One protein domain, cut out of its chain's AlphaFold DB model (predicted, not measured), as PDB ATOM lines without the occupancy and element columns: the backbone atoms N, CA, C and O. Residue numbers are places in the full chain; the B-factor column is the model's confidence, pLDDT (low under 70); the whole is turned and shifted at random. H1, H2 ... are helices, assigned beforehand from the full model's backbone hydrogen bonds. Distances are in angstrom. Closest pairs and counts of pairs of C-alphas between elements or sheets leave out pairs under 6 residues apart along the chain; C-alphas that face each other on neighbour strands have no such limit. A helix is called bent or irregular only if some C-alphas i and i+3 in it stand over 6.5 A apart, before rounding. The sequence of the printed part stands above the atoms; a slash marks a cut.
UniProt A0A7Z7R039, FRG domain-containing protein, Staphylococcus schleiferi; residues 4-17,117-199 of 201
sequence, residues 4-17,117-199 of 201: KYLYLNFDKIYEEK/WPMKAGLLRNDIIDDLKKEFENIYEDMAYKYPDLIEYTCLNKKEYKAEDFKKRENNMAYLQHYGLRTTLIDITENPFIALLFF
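Overview. This is residues 4 to 17 and 117 to 199 of the 201 residues of the protein "FRG domain-containing protein" of Staphylococcus schleiferi (UniProt A0A7Z7R039). Two longer helices, H1 and H2, are set crosswise to each other, near but with a gap between them, and long stretches with no named element fill much of the space beside them. The short helix H3 is at the far end of an arm away from both: residues 188 to 194, of which 192 to 194 belong to H3, stick out. A second stretch, residues 157 to 164 round the start of H2, also sticks out. The printed part has 97 residues with three named helices, in the order H1, H2, H3, and no named strand; the class is all helix, though under half of the residues, 39 of 97, are in named elements. The whole is compact, with a radius of gyration of the C-alphas of 14.3 A, and spans 36 by 32 by 26 A.

Along the chain. The printed part begins with residues 4 to 17, which hold no named element; C-alpha 4 is at (-14.096, -18.483, 30.085). After the cut, residues 117 to 129 also hold no named element. H1, residues 130 to 146, begins with C-alpha 130 at (-24.146, -18.783, 31.341) and is 24.0 A long from first to last C-alpha. H2, residues 163 to 178, is 22.7 A long. H3, residues 192 to 197, is 9.1 A long and ends with C-alpha 197 at (-34.436, 9.530, 27.265).

Arrangement. H1 is irregular: C-alphas 134 and 137 are 7.6 A apart, and it has a kink of 50 degrees near residue 137. H1 and H2 are near each other, with 5 pairs of C-alphas within 10 A and their closest C-alphas 8.5 A apart. H3 touches no helix; it is apart from H1 and from H2. In H2 and H3 every O i to N i+4 pair is within hydrogen-bond range, and in H1 11 of 13 are.

Size, cuts and confidence. The two C-alphas farthest apart are those of Lys 159 and Leu 197, at 41.0 A. Residues 18 to 116 are cut out, and C-alphas 17 and 117 are 14.9 A apart across the cut. The link from H1 to H2, 16 residues, and the link from H2 to H3, 13 residues, are long. The C-alphas of residues 179 to 191 lie 2 to 21 A from the mean of all C-alphas. The mean pLDDT of the printed part is 85.6, and residues 4, 157, 159 and 199 are under 70.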
ATOM      1  N   LYS A   4     -12.829 -17.730  30.128       66.12
ATOM      2  CA  LYS A   4     -14.096 -18.483  30.085       66.12
ATOM      3  C   LYS A   4     -14.826 -18.508  31.431       66.12
ATOM      4  O   LYS A   4     -16.050 -18.533  31.482       66.12
ATOM      5  N   TYR A   5     -14.070 -18.489  32.526       73.88
ATOM      6  CA  TYR A   5     -14.610 -18.486  33.884       73.88
ATOM      7  C   TYR A   5     -14.605 -17.100  34.527       73.88
ATOM      8  O   TYR A   5     -15.177 -16.949  35.603       73.88
ATOM      9  N   LEU A   6     -13.974 -16.100  33.903       80.19
ATOM     10  CA  LEU A   6     -13.925 -14.739  34.433       80.19
ATOM     11  C   LEU A   6     -15.338 -14.153  34.521       80.19
ATOM     12  O   LEU A   6     -15.758 -13.738  35.594       80.19
ATOM     13  N   TYR A   7     -16.093 -14.206  33.422       85.88
ATOM     14  CA  TYR A   7     -17.442 -13.637  33.357       85.88
ATOM     15  C   TYR A   7     -18.461 -14.403  34.203       85.88
ATOM     16  O   TYR A   7     -19.347 -13.793  34.792       85.88
ATOM     17  N   LEU A   8     -18.309 -15.726  34.322       85.38
ATOM     18  CA  LEU A   8     -19.156 -16.551  35.195       85.38
ATOM     19  C   LEU A   8     -18.933 -16.269  36.680       85.38
ATOM     20  O   LEU A   8     -19.850 -16.394  37.483       85.38
ATOM     21  N   ASN A   9     -17.699 -15.941  37.061       85.31
ATOM     22  CA  ASN A   9     -17.336 -15.704  38.454       85.31
ATOM     23  C   ASN A   9     -17.269 -14.215  38.798       85.31
ATOM     24  O   ASN A   9     -16.793 -13.884  39.881       85.31
ATOM     25  N   PHE A  10     -17.731 -13.328  37.912       84.50
ATOM     26  CA  PHE A  10     -17.672 -11.885  38.135       84.50
ATOM     27  C   PHE A  10     -18.371 -11.481  39.438       84.50
ATOM     28  O   PHE A  10     -17.818 -10.730  40.232       84.50
ATOM     29  N   ASP A  11     -19.526 -12.077  39.734       82.81
ATOM     30  CA  ASP A  11     -20.276 -11.795  40.963       82.81
ATOM     31  C   ASP A  11     -19.558 -12.233  42.249       82.81
ATOM     32  O   ASP A  11     -19.933 -11.805  43.334       82.81
ATOM     33  N   LYS A  12     -18.518 -13.073  42.158       85.38
ATOM     34  CA  LYS A  12     -17.692 -13.454  43.319       85.38
ATOM     35  C   LYS A  12     -16.604 -12.430  43.635       85.38
ATOM     36  O   LYS A  12     -15.982 -12.529  44.686       85.38
ATOM     37  N   ILE A  13     -16.316 -11.526  42.700       84.50
ATOM     38  CA  ILE A  13     -15.235 -10.537  42.800       84.50
ATOM     39  C   ILE A  13     -15.746  -9.094  42.742       84.50
ATOM     40  O   ILE A  13     -14.951  -8.170  42.880       84.50
ATOM     41  N   TYR A  14     -17.044  -8.900  42.507       85.75
ATOM     42  CA  TYR A  14     -17.672  -7.592  42.404       85.75
ATOM     43  C   TYR A  14     -18.781  -7.442  43.444       85.75
ATOM     44  O   TYR A  14     -19.822  -8.095  43.356       85.75
ATOM     45  N   GLU A  15     -18.585  -6.507  44.368       84.25
ATOM     46  CA  GLU A  15     -19.636  -5.950  45.212       84.25
ATOM     47  C   GLU A  15     -19.658  -4.432  45.005       84.25
ATOM     48  O   GLU A  15     -18.639  -3.766  45.150       84.25
ATOM     49  N   GLU A  16     -20.812  -3.861  44.648       82.81
ATOM     50  CA  GLU A  16     -20.929  -2.447  44.239       82.81
ATOM     51  C   GLU A  16     -20.350  -1.467  45.276       82.81
ATOM     52  O   GLU A  16     -19.637  -0.526  44.928       82.81
ATOM     53  N   LYS A  17     -20.580  -1.745  46.563       83.44
ATOM     54  CA  LYS A  17     -20.088  -0.948  47.698       83.44
ATOM     55  C   LYS A  17     -18.557  -0.845  47.784       83.44
ATOM     56  O   LYS A  17     -18.067   0.059  48.450       83.44
ATOM     57  N   TRP A 117     -31.850  -1.352  37.904       81.56
ATOM     58  CA  TRP A 117     -30.862  -2.320  37.445       81.56
ATOM     59  C   TRP A 117     -29.520  -2.040  38.115       81.56
ATOM     60  O   TRP A 117     -29.062  -0.895  38.134       81.56
ATOM     61  N   PRO A 118     -28.817  -3.089  38.584       82.00
ATOM     62  CA  PRO A 118     -27.535  -2.908  39.246       82.00
ATOM     63  C   PRO A 118     -26.519  -2.241  38.307       82.00
ATOM     64  O   PRO A 118     -26.645  -2.300  37.069       82.00
ATOM     65  N   MET A 119     -25.468  -1.646  38.880       83.88
ATOM     66  CA  MET A 119     -24.360  -1.038  38.131       83.88
ATOM     67  C   MET A 119     -23.455  -2.103  37.481       83.88
ATOM     68  O   MET A 119     -22.260  -2.203  37.732       83.88
ATOM     69  N   LYS A 120     -24.051  -2.936  36.623       86.50
ATOM     70  CA  LYS A 120     -23.422  -4.046  35.913       86.50
ATOM     71  C   LYS A 120     -23.576  -3.886  34.406       86.50
ATOM     72  O   LYS A 120     -24.645  -3.512  33.897       86.50
ATOM     73  N   ALA A 121     -22.502  -4.232  33.702       87.62
ATOM     74  CA  ALA A 121     -22.479  -4.333  32.251       87.62
ATOM     75  C   ALA A 121     -23.503  -5.355  31.743       87.62
ATOM     76  O   ALA A 121     -23.860  -6.292  32.459       87.62
ATOM     77  N   GLY A 122     -23.952  -5.189  30.498       86.25
ATOM     78  CA  GLY A 122     -25.018  -6.008  29.914       86.25
ATOM     79  C   GLY A 122     -24.748  -7.515  29.978       86.25
ATOM     80  O   GLY A 122     -25.633  -8.265  30.374       86.25
ATOM     81  N   LEU A 123     -23.528  -7.955  29.651       89.44
ATOM     82  CA  LEU A 123     -23.127  -9.371  29.665       89.44
ATOM     83  C   LEU A 123     -23.180 -10.002  31.067       89.44
ATOM     84  O   LEU A 123     -23.366 -11.208  31.206       89.44
ATOM     85  N   LEU A 124     -22.990  -9.192  32.110       89.19
ATOM     86  CA  LEU A 124     -22.792  -9.642  33.490       89.19
ATOM     87  C   LEU A 124     -24.094  -9.666  34.295       89.19
ATOM     88  O   LEU A 124     -24.073  -9.845  35.509       89.19
ATOM     89  N   ARG A 125     -25.234  -9.466  33.636       85.94
ATOM     90  CA  ARG A 125     -26.535  -9.480  34.297       85.94
ATOM     91  C   ARG A 125     -27.052 -10.897  34.512       85.94
ATOM     92  O   ARG A 125     -26.558 -11.874  33.938       85.94
ATOM     93  N   ASN A 126     -28.042 -10.994  35.392       83.44
ATOM     94  CA  ASN A 126     -28.615 -12.262  35.834       83.44
ATOM     95  C   ASN A 126     -29.540 -12.889  34.780       83.44
ATOM     96  O   ASN A 126     -29.759 -14.092  34.808       83.44
ATOM     97  N   ASP A 127     -30.073 -12.088  33.855       84.06
ATOM     98  CA  ASP A 127     -30.929 -12.524  32.745       84.06
ATOM     99  C   ASP A 127     -30.139 -13.127  31.570       84.06
ATOM    100  O   ASP A 127     -30.724 -13.683  30.642       84.06
ATOM    101  N   ILE A 128     -28.807 -13.046  31.609       86.06
ATOM    102  CA  ILE A 128     -27.932 -13.612  30.587       86.06
ATOM    103  C   ILE A 128     -27.582 -15.062  30.918       86.06
ATOM    104  O   ILE A 128     -27.019 -15.349  31.976       86.06
ATOM    105  N   ILE A 129     -27.838 -15.959  29.961       87.94
ATOM    106  CA  ILE A 129     -27.477 -17.376  30.053       87.94
ATOM    107  C   ILE A 129     -25.960 -17.570  30.188       87.94
ATOM    108  O   ILE A 129     -25.162 -16.940  29.488       87.94
ATOM    109  N   ASP A 130     -25.557 -18.501  31.052       87.94
ATOM    110  CA  ASP A 130     -24.146 -18.783  31.341       87.94
ATOM    111  C   ASP A 130     -23.339 -19.184  30.103       87.94
ATOM    112  O   ASP A 130     -22.147 -18.892  30.015       87.94
ATOM    113  N   ASP A 131     -23.969 -19.837  29.128       87.31
ATOM    114  CA  ASP A 131     -23.283 -20.243  27.902       87.31
ATOM    115  C   ASP A 131     -22.898 -19.040  27.034       87.31
ATOM    116  O   ASP A 131     -21.809 -19.037  26.464       87.31
ATOM    117  N   LEU A 132     -23.694 -17.961  27.034       87.31
ATOM    118  CA  LEU A 132     -23.297 -16.712  26.380       87.31
ATOM    119  C   LEU A 132     -22.079 -16.097  27.079       87.31
ATOM    120  O   LEU A 132     -21.147 -15.660  26.412       87.31
ATOM    121  N   LYS A 133     -22.046 -16.112  28.419       89.00
ATOM    122  CA  LYS A 133     -20.896 -15.618  29.200       89.00
ATOM    123  C   LYS A 133     -19.630 -16.422  28.899       89.00
ATOM    124  O   LYS A 133     -18.558 -15.844  28.751       89.00
ATOM    125  N   LYS A 134     -19.742 -17.748  28.781       89.31
ATOM    126  CA  LYS A 134     -18.624 -18.652  28.459       89.31
ATOM    127  C   LYS A 134     -18.073 -18.440  27.055       89.31
ATOM    128  O   LYS A 134     -16.861 -18.507  26.868       89.31
ATOM    129  N   GLU A 135     -18.955 -18.237  26.085       90.44
ATOM    130  CA  GLU A 135     -18.598 -18.146  24.669       90.44
ATOM    131  C   GLU A 135     -18.358 -16.700  24.210       90.44
ATOM    132  O   GLU A 135     -17.980 -16.484  23.065       90.44
ATOM    133  N   PHE A 136     -18.514 -15.706  25.090       91.25
ATOM    134  CA  PHE A 136     -18.393 -14.291  24.736       91.25
ATOM    135  C   PHE A 136     -17.074 -13.938  24.036       91.25
ATOM    136  O   PHE A 136     -17.105 -13.269  23.006       91.25
ATOM    137  N   GLU A 137     -15.922 -14.400  24.543       90.62
ATOM    138  CA  GLU A 137     -14.639 -14.128  23.871       90.62
ATOM    139  C   GLU A 137     -14.566 -14.785  22.489       90.62
ATOM    140  O   GLU A 137     -14.054 -14.164  21.567       90.62
ATOM    141  N   ASN A 138     -15.126 -15.989  22.326       90.88
ATOM    142  CA  ASN A 138     -15.163 -16.676  21.032       90.88
ATOM    143  C   ASN A 138     -16.068 -15.928  20.043       90.88
ATOM    144  O   ASN A 138     -15.717 -15.781  18.878       90.88
ATOM    145  N   ILE A 139     -17.212 -15.416  20.509       91.69
ATOM    146  CA  ILE A 139     -18.115 -14.579  19.707       91.69
ATOM    147  C   ILE A 139     -17.413 -13.278  19.314       91.69
ATOM    148  O   ILE A 139     -17.482 -12.873  18.158       91.69
ATOM    149  N   TYR A 140     -16.725 -12.621  20.248       91.94
ATOM    150  CA  TYR A 140     -15.975 -11.400  19.966       91.94
ATOM    151  C   TYR A 140     -14.858 -11.642  18.939       91.94
ATOM    152  O   TYR A 140     -14.717 -10.867  17.992       91.94
ATOM    153  N   GLU A 141     -14.102 -12.729  19.084       92.12
ATOM    154  CA  GLU A 141     -13.056 -13.127  18.140       92.12
ATOM    155  C   GLU A 141     -13.626 -13.442  16.745       92.12
ATOM    156  O   GLU A 141     -13.119 -12.933  15.746       92.12
ATOM    157  N   ASP A 142     -14.729 -14.192  16.666       93.56
ATOM    158  CA  ASP A 142     -15.423 -14.498  15.407       93.56
ATOM    159  C   ASP A 142     -15.981 -13.230  14.731       93.56
ATOM    160  O   ASP A 142     -15.876 -13.061  13.516       93.56
ATOM    161  N   MET A 143     -16.512 -12.282  15.510       92.50
ATOM    162  CA  MET A 143     -16.975 -10.989  14.993       92.50
ATOM    163  C   MET A 143     -15.821 -10.151  14.436       92.50
ATOM    164  O   MET A 143     -15.963  -9.565  13.364       92.50
ATOM    165  N   ALA A 144     -14.672 -10.123  15.113       92.62
ATOM    166  CA  ALA A 144     -13.482  -9.447  14.606       92.62
ATOM    167  C   ALA A 144     -12.951 -10.099  13.318       92.62
ATOM    168  O   ALA A 144     -12.516  -9.404  12.405       92.62
ATOM    169  N   TYR A 145     -13.029 -11.430  13.211       92.56
ATOM    170  CA  TYR A 145     -12.654 -12.146  11.991       92.56
ATOM    171  C   TYR A 145     -13.594 -11.838  10.816       92.56
ATOM    172  O   TYR A 145     -13.142 -11.671   9.684       92.56
ATOM    173  N   LYS A 146     -14.904 -11.746  11.075       92.81
ATOM    174  CA  LYS A 146     -15.922 -11.444  10.055       92.81
ATOM    175  C   LYS A 146     -15.913  -9.985   9.606       92.81
ATOM    176  O   LYS A 146     -16.220  -9.714   8.447       92.81
ATOM    177  N   TYR A 147     -15.574  -9.064  10.505       91.88
ATOM    178  CA  TYR A 147     -15.603  -7.621  10.262       91.88
ATOM    179  C   TYR A 147     -14.267  -6.952  10.635       91.88
ATOM    180  O   TYR A 147     -14.247  -6.063  11.492       91.88
ATOM    181  N   PRO A 148     -13.150  -7.339   9.989       89.56
ATOM    182  CA  PRO A 148     -11.808  -6.889  10.370       89.56
ATOM    183  C   PRO A 148     -11.594  -5.383  10.172       89.56
ATOM    184  O   PRO A 148     -10.766  -4.787  10.855       89.56
ATOM    185  N   ASP A 149     -12.366  -4.755   9.281       89.62
ATOM    186  CA  ASP A 149     -12.317  -3.309   9.038       89.62
ATOM    187  C   ASP A 149     -13.008  -2.489  10.146       89.62
ATOM    188  O   ASP A 149     -12.808  -1.279  10.237       89.62
ATOM    189  N   LEU A 150     -13.841  -3.131  10.975       87.12
ATOM    190  CA  LEU A 150     -14.644  -2.474  12.012       87.12
ATOM    191  C   LEU A 150     -14.197  -2.834  13.430       87.12
ATOM    192  O   LEU A 150     -14.295  -1.999  14.327       87.12
ATOM    193  N   ILE A 151     -13.764  -4.077  13.653       90.50
ATOM    194  CA  ILE A 151     -13.525  -4.623  14.991       90.50
ATOM    195  C   ILE A 151     -12.201  -5.391  15.014       90.50
ATOM    196  O   ILE A 151     -12.022  -6.368  14.293       90.50
ATOM    197  N   GLU A 152     -11.297  -5.000  15.914       89.62
ATOM    198  CA  GLU A 152     -10.004  -5.667  16.124       89.62
ATOM    199  C   GLU A 152     -10.007  -6.492  17.422       89.62
ATOM    200  O   GLU A 152     -10.022  -5.937  18.523       89.62
ATOM    201  N   TYR A 153      -9.935  -7.820  17.343       88.62
ATOM    202  CA  TYR A 153      -9.947  -8.640  18.558       88.62
ATOM    203  C   TYR A 153      -8.776  -8.302  19.494       88.62
ATOM    204  O   TYR A 153      -7.600  -8.421  19.150       88.62
ATOM    205  N   THR A 154      -9.115  -7.916  20.725       87.25
ATOM    206  CA  THR A 154      -8.144  -7.575  21.771       87.25
ATOM    207  C   THR A 154      -8.302  -8.522  22.956       87.25
ATOM    208  O   THR A 154      -9.244  -8.402  23.741       87.25
ATOM    209  N   CYS A 155      -7.370  -9.466  23.082       80.38
ATOM    210  CA  CYS A 155      -7.403 -10.536  24.080       80.38
ATOM    211  C   CYS A 155      -7.088 -10.052  25.512       80.38
ATOM    212  O   CYS A 155      -6.072  -9.393  25.740       80.38
ATOM    213  N   LEU A 156      -7.913 -10.482  26.480       73.12
ATOM    214  CA  LEU A 156      -7.750 -10.273  27.931       73.12
ATOM    215  C   LEU A 156      -6.932 -11.372  28.642       73.12
ATOM    216  O   LEU A 156      -7.043 -11.545  29.855       73.12
ATOM    217  N   ASN A 157      -6.093 -12.125  27.924       68.06
ATOM    218  CA  ASN A 157      -5.167 -13.108  28.511       68.06
ATOM    219  C   ASN A 157      -3.690 -12.789  28.224       68.06
ATOM    220  O   ASN A 157      -2.875 -13.696  28.048       68.06
ATOM    221  N   LYS A 158      -3.317 -11.507  28.174       70.19
ATOM    222  CA  LYS A 158      -1.914 -11.090  28.039       70.19
ATOM    223  C   LYS A 158      -1.260 -10.939  29.420       70.19
ATOM    224  O   LYS A 158      -1.927 -10.633  30.405       70.19
ATOM    225  N   LYS A 159       0.055 -11.192  29.498       68.00
ATOM    226  CA  LYS A 159       0.846 -11.024  30.738       68.00
ATOM    227  C   LYS A 159       0.961  -9.558  31.163       68.00
ATOM    228  O   LYS A 159       1.061  -9.288  32.351       68.00
ATOM    229  N   GLU A 160       0.929  -8.645  30.199       73.44
ATOM    230  CA  GLU A 160       0.997  -7.200  30.401       73.44
ATOM    231  C   GLU A 160      -0.040  -6.526  29.500       73.44
ATOM    232  O   GLU A 160      -0.235  -6.950  28.355       73.44
ATOM    233  N   TYR A 161      -0.691  -5.486  30.020       72.00
ATOM    234  CA  TYR A 161      -1.651  -4.664  29.288       72.00
ATOM    235  C   TYR A 161      -1.119  -3.254  29.135       72.00
ATOM    236  O   TYR A 161      -0.599  -2.679  30.092       72.00
ATOM    237  N   LYS A 162      -1.314  -2.673  27.953       81.38
ATOM    238  CA  LYS A 162      -1.133  -1.238  27.742       81.38
ATOM    239  C   LYS A 162      -2.486  -0.538  27.839       81.38
ATOM    240  O   LYS A 162      -3.511  -1.112  27.480       81.38
ATOM    241  N   ALA A 163      -2.493   0.724  28.266       80.50
ATOM    242  CA  ALA A 163      -3.710   1.546  28.280       80.50
ATOM    243  C   ALA A 163      -4.381   1.616  26.890       80.50
ATOM    244  O   ALA A 163      -5.603   1.637  26.773       80.50
ATOM    245  N   GLU A 164      -3.575   1.573  25.828       84.44
ATOM    246  CA  GLU A 164      -4.033   1.524  24.436       84.44
ATOM    247  C   GLU A 164      -4.847   0.260  24.115       84.44
ATOM    248  O   GLU A 164      -5.832   0.349  23.385       84.44
ATOM    249  N   ASP A 165      -4.482  -0.903  24.675       84.94
ATOM    250  CA  ASP A 165      -5.229  -2.154  24.482       84.94
ATOM    251  C   ASP A 165      -6.631  -2.044  25.106       84.94
ATOM    252  O   ASP A 165      -7.619  -2.460  24.500       84.94
ATOM    253  N   PHE A 166      -6.736  -1.436  26.295       83.69
ATOM    254  CA  PHE A 166      -8.026  -1.198  26.947       83.69
ATOM    255  C   PHE A 166      -8.901  -0.262  26.124       83.69
ATOM    256  O   PHE A 166     -10.031  -0.622  25.809       83.69
ATOM    257  N   LYS A 167      -8.354   0.872  25.677       86.19
ATOM    258  CA  LYS A 167      -9.096   1.839  24.862       86.19
ATOM    259  C   LYS A 167      -9.600   1.237  23.547       86.19
ATOM    260  O   LYS A 167     -10.734   1.477  23.140       86.19
ATOM    261  N   LYS A 168      -8.778   0.423  22.872       88.38
ATOM    262  CA  LYS A 168      -9.205  -0.317  21.673       88.38
ATOM    263  C   LYS A 168     -10.357  -1.266  21.985       88.38
ATOM    264  O   LYS A 168     -11.359  -1.277  21.274       88.38
ATOM    265  N   ARG A 169     -10.230  -2.039  23.065       90.06
ATOM    266  CA  ARG A 169     -11.272  -2.976  23.478       90.06
ATOM    267  C   ARG A 169     -12.567  -2.253  23.847       90.06
ATOM    268  O   ARG A 169     -13.621  -2.712  23.427       90.06
ATOM    269  N   GLU A 170     -12.503  -1.141  24.571       88.62
ATOM    270  CA  GLU A 170     -13.661  -0.295  24.891       88.62
ATOM    271  C   GLU A 170     -14.376   0.163  23.616       88.62
ATOM    272  O   GLU A 170     -15.572  -0.075  23.471       88.62
ATOM    273  N   ASN A 171     -13.646   0.701  22.638       88.81
ATOM    274  CA  ASN A 171     -14.237   1.098  21.357       88.81
ATOM    275  C   ASN A 171     -14.931  -0.078  20.651       88.81
ATOM    276  O   ASN A 171     -16.057   0.057  20.175       88.81
ATOM    277  N   ASN A 172     -14.302  -1.254  20.626       91.69
ATOM    278  CA  ASN A 172     -14.888  -2.443  20.008       91.69
ATOM    279  C   ASN A 172     -16.146  -2.920  20.738       91.69
ATOM    280  O   ASN A 172     -17.132  -3.285  20.101       91.69
ATOM    281  N   MET A 173     -16.138  -2.901  22.072       92.75
ATOM    282  CA  MET A 173     -17.321  -3.230  22.864       92.75
ATOM    283  C   MET A 173     -18.449  -2.226  22.607       92.75
ATOM    284  O   MET A 173     -19.599  -2.642  22.502       92.75
ATOM    285  N   ALA A 174     -18.138  -0.936  22.449       87.94
ATOM    286  CA  ALA A 174     -19.127   0.088  22.125       87.94
ATOM    287  C   ALA A 174     -19.754  -0.152  20.741       87.94
ATOM    288  O   ALA A 174     -20.973  -0.080  20.601       87.94
ATOM    289  N   TYR A 175     -18.953  -0.527  19.735       89.81
ATOM    290  CA  TYR A 175     -19.467  -0.929  18.421       89.81
ATOM    291  C   TYR A 175     -20.382  -2.151  18.507       89.81
ATOM    292  O   TYR A 175     -21.495  -2.131  17.987       89.81
ATOM    293  N   LEU A 176     -19.951  -3.211  19.190       91.44
ATOM    294  CA  LEU A 176     -20.764  -4.419  19.359       91.44
ATOM    295  C   LEU A 176     -22.084  -4.124  20.083       91.44
ATOM    296  O   LEU A 176     -23.131  -4.646  19.702       91.44
ATOM    297  N   GLN A 177     -22.043  -3.255  21.091       89.25
ATOM    298  CA  GLN A 177     -23.208  -2.810  21.847       89.25
ATOM    299  C   GLN A 177     -24.166  -1.966  21.011       89.25
ATOM    300  O   GLN A 177     -25.377  -2.167  21.098       89.25
ATOM    301  N   HIS A 178     -23.643  -1.099  20.139       85.69
ATOM    302  CA  HIS A 178     -24.440  -0.359  19.162       85.69
ATOM    303  C   HIS A 178     -25.239  -1.296  18.240       85.69
ATOM    304  O   HIS A 178     -26.392  -1.014  17.924       85.69
ATOM    305  N   TYR A 179     -24.668  -2.449  17.878       87.50
ATOM    306  CA  TYR A 179     -25.349  -3.490  17.098       87.50
ATOM    307  C   TYR A 179     -26.170  -4.480  17.944       87.50
ATOM    308  O   TYR A 179     -26.658  -5.485  17.427       87.50
ATOM    309  N   GLY A 180     -26.362  -4.202  19.237       85.12
ATOM    310  CA  GLY A 180     -27.258  -4.952  20.118       85.12
ATOM    311  C   GLY A 180     -26.622  -6.130  20.858       85.12
ATOM    312  O   GLY A 180     -27.330  -6.839  21.578       85.12
ATOM    313  N   LEU A 181     -25.307  -6.351  20.744       89.94
ATOM    314  CA  LEU A 181     -24.635  -7.365  21.554       89.94
ATOM    315  C   LEU A 181     -24.525  -6.884  23.006       89.94
ATOM    316  O   LEU A 181     -24.076  -5.777  23.288       89.94
ATOM    317  N   ARG A 182     -24.889  -7.740  23.962       88.31
ATOM    318  CA  ARG A 182     -24.658  -7.477  25.389       88.31
ATOM    319  C   ARG A 182     -23.164  -7.629  25.678       88.31
ATOM    320  O   ARG A 182     -22.643  -8.739  25.629       88.31
ATOM    321  N   THR A 183     -22.480  -6.525  25.966       90.69
ATOM    322  CA  THR A 183     -21.022  -6.504  26.162       90.69
ATOM    323  C   THR A 183     -20.636  -6.306  27.628       90.69
ATOM    324  O   THR A 183     -21.484  -6.230  28.523       90.69
ATOM    325  N   THR A 184     -19.329  -6.232  27.879       88.00
ATOM    326  CA  THR A 184     -18.742  -5.910  29.184       88.00
ATOM    327  C   THR A 184     -18.721  -4.408  29.488       88.00
ATOM    328  O   THR A 184     -18.161  -4.025  30.512       88.00
ATOM    329  N   LEU A 185     -19.302  -3.556  28.635       88.38
ATOM    330  CA  LEU A 185     -19.435  -2.125  28.904       88.38
ATOM    331  C   LEU A 185     -20.753  -1.788  29.603       88.38
ATOM    332  O   LEU A 185     -21.783  -2.449  29.439       88.38
ATOM    333  N   ILE A 186     -20.699  -0.721  30.394       86.50
ATOM    334  CA  ILE A 186     -21.871  -0.091  30.988       86.50
ATOM    335  C   ILE A 186     -22.339   1.009  30.030       86.50
ATOM    336  O   ILE A 186     -21.537   1.831  29.598       86.50
ATOM    337  N   ASP A 187     -23.635   1.027  29.716       81.12
ATOM    338  CA  ASP A 187     -24.260   2.111  28.953       81.12
ATOM    339  C   ASP A 187     -24.230   3.412  29.763       81.12
ATOM    340  O   ASP A 187     -25.025   3.580  30.691       81.12
ATOM    341  N   ILE A 188     -23.319   4.321  29.423       86.81
ATOM    342  CA  ILE A 188     -23.198   5.651  30.027       86.81
ATOM    343  C   ILE A 188     -23.011   6.712  28.941       86.81
ATOM    344  O   ILE A 188     -22.578   6.420  27.828       86.81
ATOM    345  N   THR A 189     -23.335   7.959  29.258       85.75
ATOM    346  CA  THR A 189     -23.160   9.105  28.362       85.75
ATOM    347  C   THR A 189     -22.737  10.336  29.151       85.75
ATOM    348  O   THR A 189     -23.176  10.533  30.278       85.75
ATOM    349  N   GLU A 190     -21.906  11.186  28.557       88.56
ATOM    350  CA  GLU A 190     -21.547  12.490  29.133       88.56
ATOM    351  C   GLU A 190     -22.719  13.480  29.069       88.56
ATOM    352  O   GLU A 190     -22.726  14.483  29.773       88.56
ATOM    353  N   ASN A 191     -23.740  13.208  28.243       88.88
ATOM    354  CA  ASN A 191     -24.905  14.073  28.122       88.88
ATOM    355  C   ASN A 191     -26.053  13.583  29.025       88.88
ATOM    356  O   ASN A 191     -26.724  12.597  28.692       88.88
ATOM    357  N   PRO A 192     -26.372  14.301  30.115       90.50
ATOM    358  CA  PRO A 192     -27.405  13.876  31.053       90.50
ATOM    359  C   PRO A 192     -28.800  13.822  30.420       90.50
ATOM    360  O   PRO A 192     -29.617  12.982  30.787       90.50
ATOM    361  N   PHE A 193     -29.091  14.663  29.426       88.50
ATOM    362  CA  PHE A 193     -30.398  14.676  28.765       88.50
ATOM    363  C   PHE A 193     -30.590  13.487  27.823       88.50
ATOM    364  O   PHE A 193     -31.714  13.017  27.671       88.50
ATOM    365  N   ILE A 194     -29.506  12.969  27.233       86.06
ATOM    366  CA  ILE A 194     -29.548  11.701  26.494       86.06
ATOM    367  C   ILE A 194     -29.832  10.556  27.467       86.06
ATOM    368  O   ILE A 194     -30.687   9.724  27.178       86.06
ATOM    369  N   ALA A 195     -29.192  10.549  28.643       86.81
ATOM    370  CA  ALA A 195     -29.491   9.566  29.682       86.81
ATOM    371  C   ALA A 195     -30.981   9.595  30.068       86.81
ATOM    372  O   ALA A 195     -31.614   8.543  30.113       86.81
ATOM    373  N   LEU A 196     -31.578  10.782  30.242       85.94
ATOM    374  CA  LEU A 196     -33.001  10.914  30.582       85.94
ATOM    375  C   LEU A 196     -33.957  10.263  29.563       85.94
ATOM    376  O   LEU A 196     -35.036   9.820  29.950       85.94
ATOM    377  N   LEU A 197     -33.589  10.173  28.279       82.75
ATOM    378  CA  LEU A 197     -34.436   9.530  27.265       82.75
ATOM    379  C   LEU A 197     -34.624   8.030  27.526       82.75
ATOM    380  O   LEU A 197     -35.675   7.483  27.203       82.75
ATOM    381  N   PHE A 198     -33.647   7.380  28.160       71.56
ATOM    382  CA  PHE A 198     -33.691   5.953  28.485       71.56
ATOM    383  C   PHE A 198     -34.503   5.630  29.753       71.56
ATOM    384  O   PHE A 198     -34.616   4.461  30.117       71.56
ATOM    385  N   PHE A 199     -35.093   6.635  30.415       63.94
ATOM    386  CA  PHE A 199     -36.059   6.425  31.503       63.94
ATOM    387  C   PHE A 199     -37.467   6.045  31.008       63.94
ATOM    388  O   PHE A 199     -38.271   5.568  31.802       63.94
TER     389      PHE A 199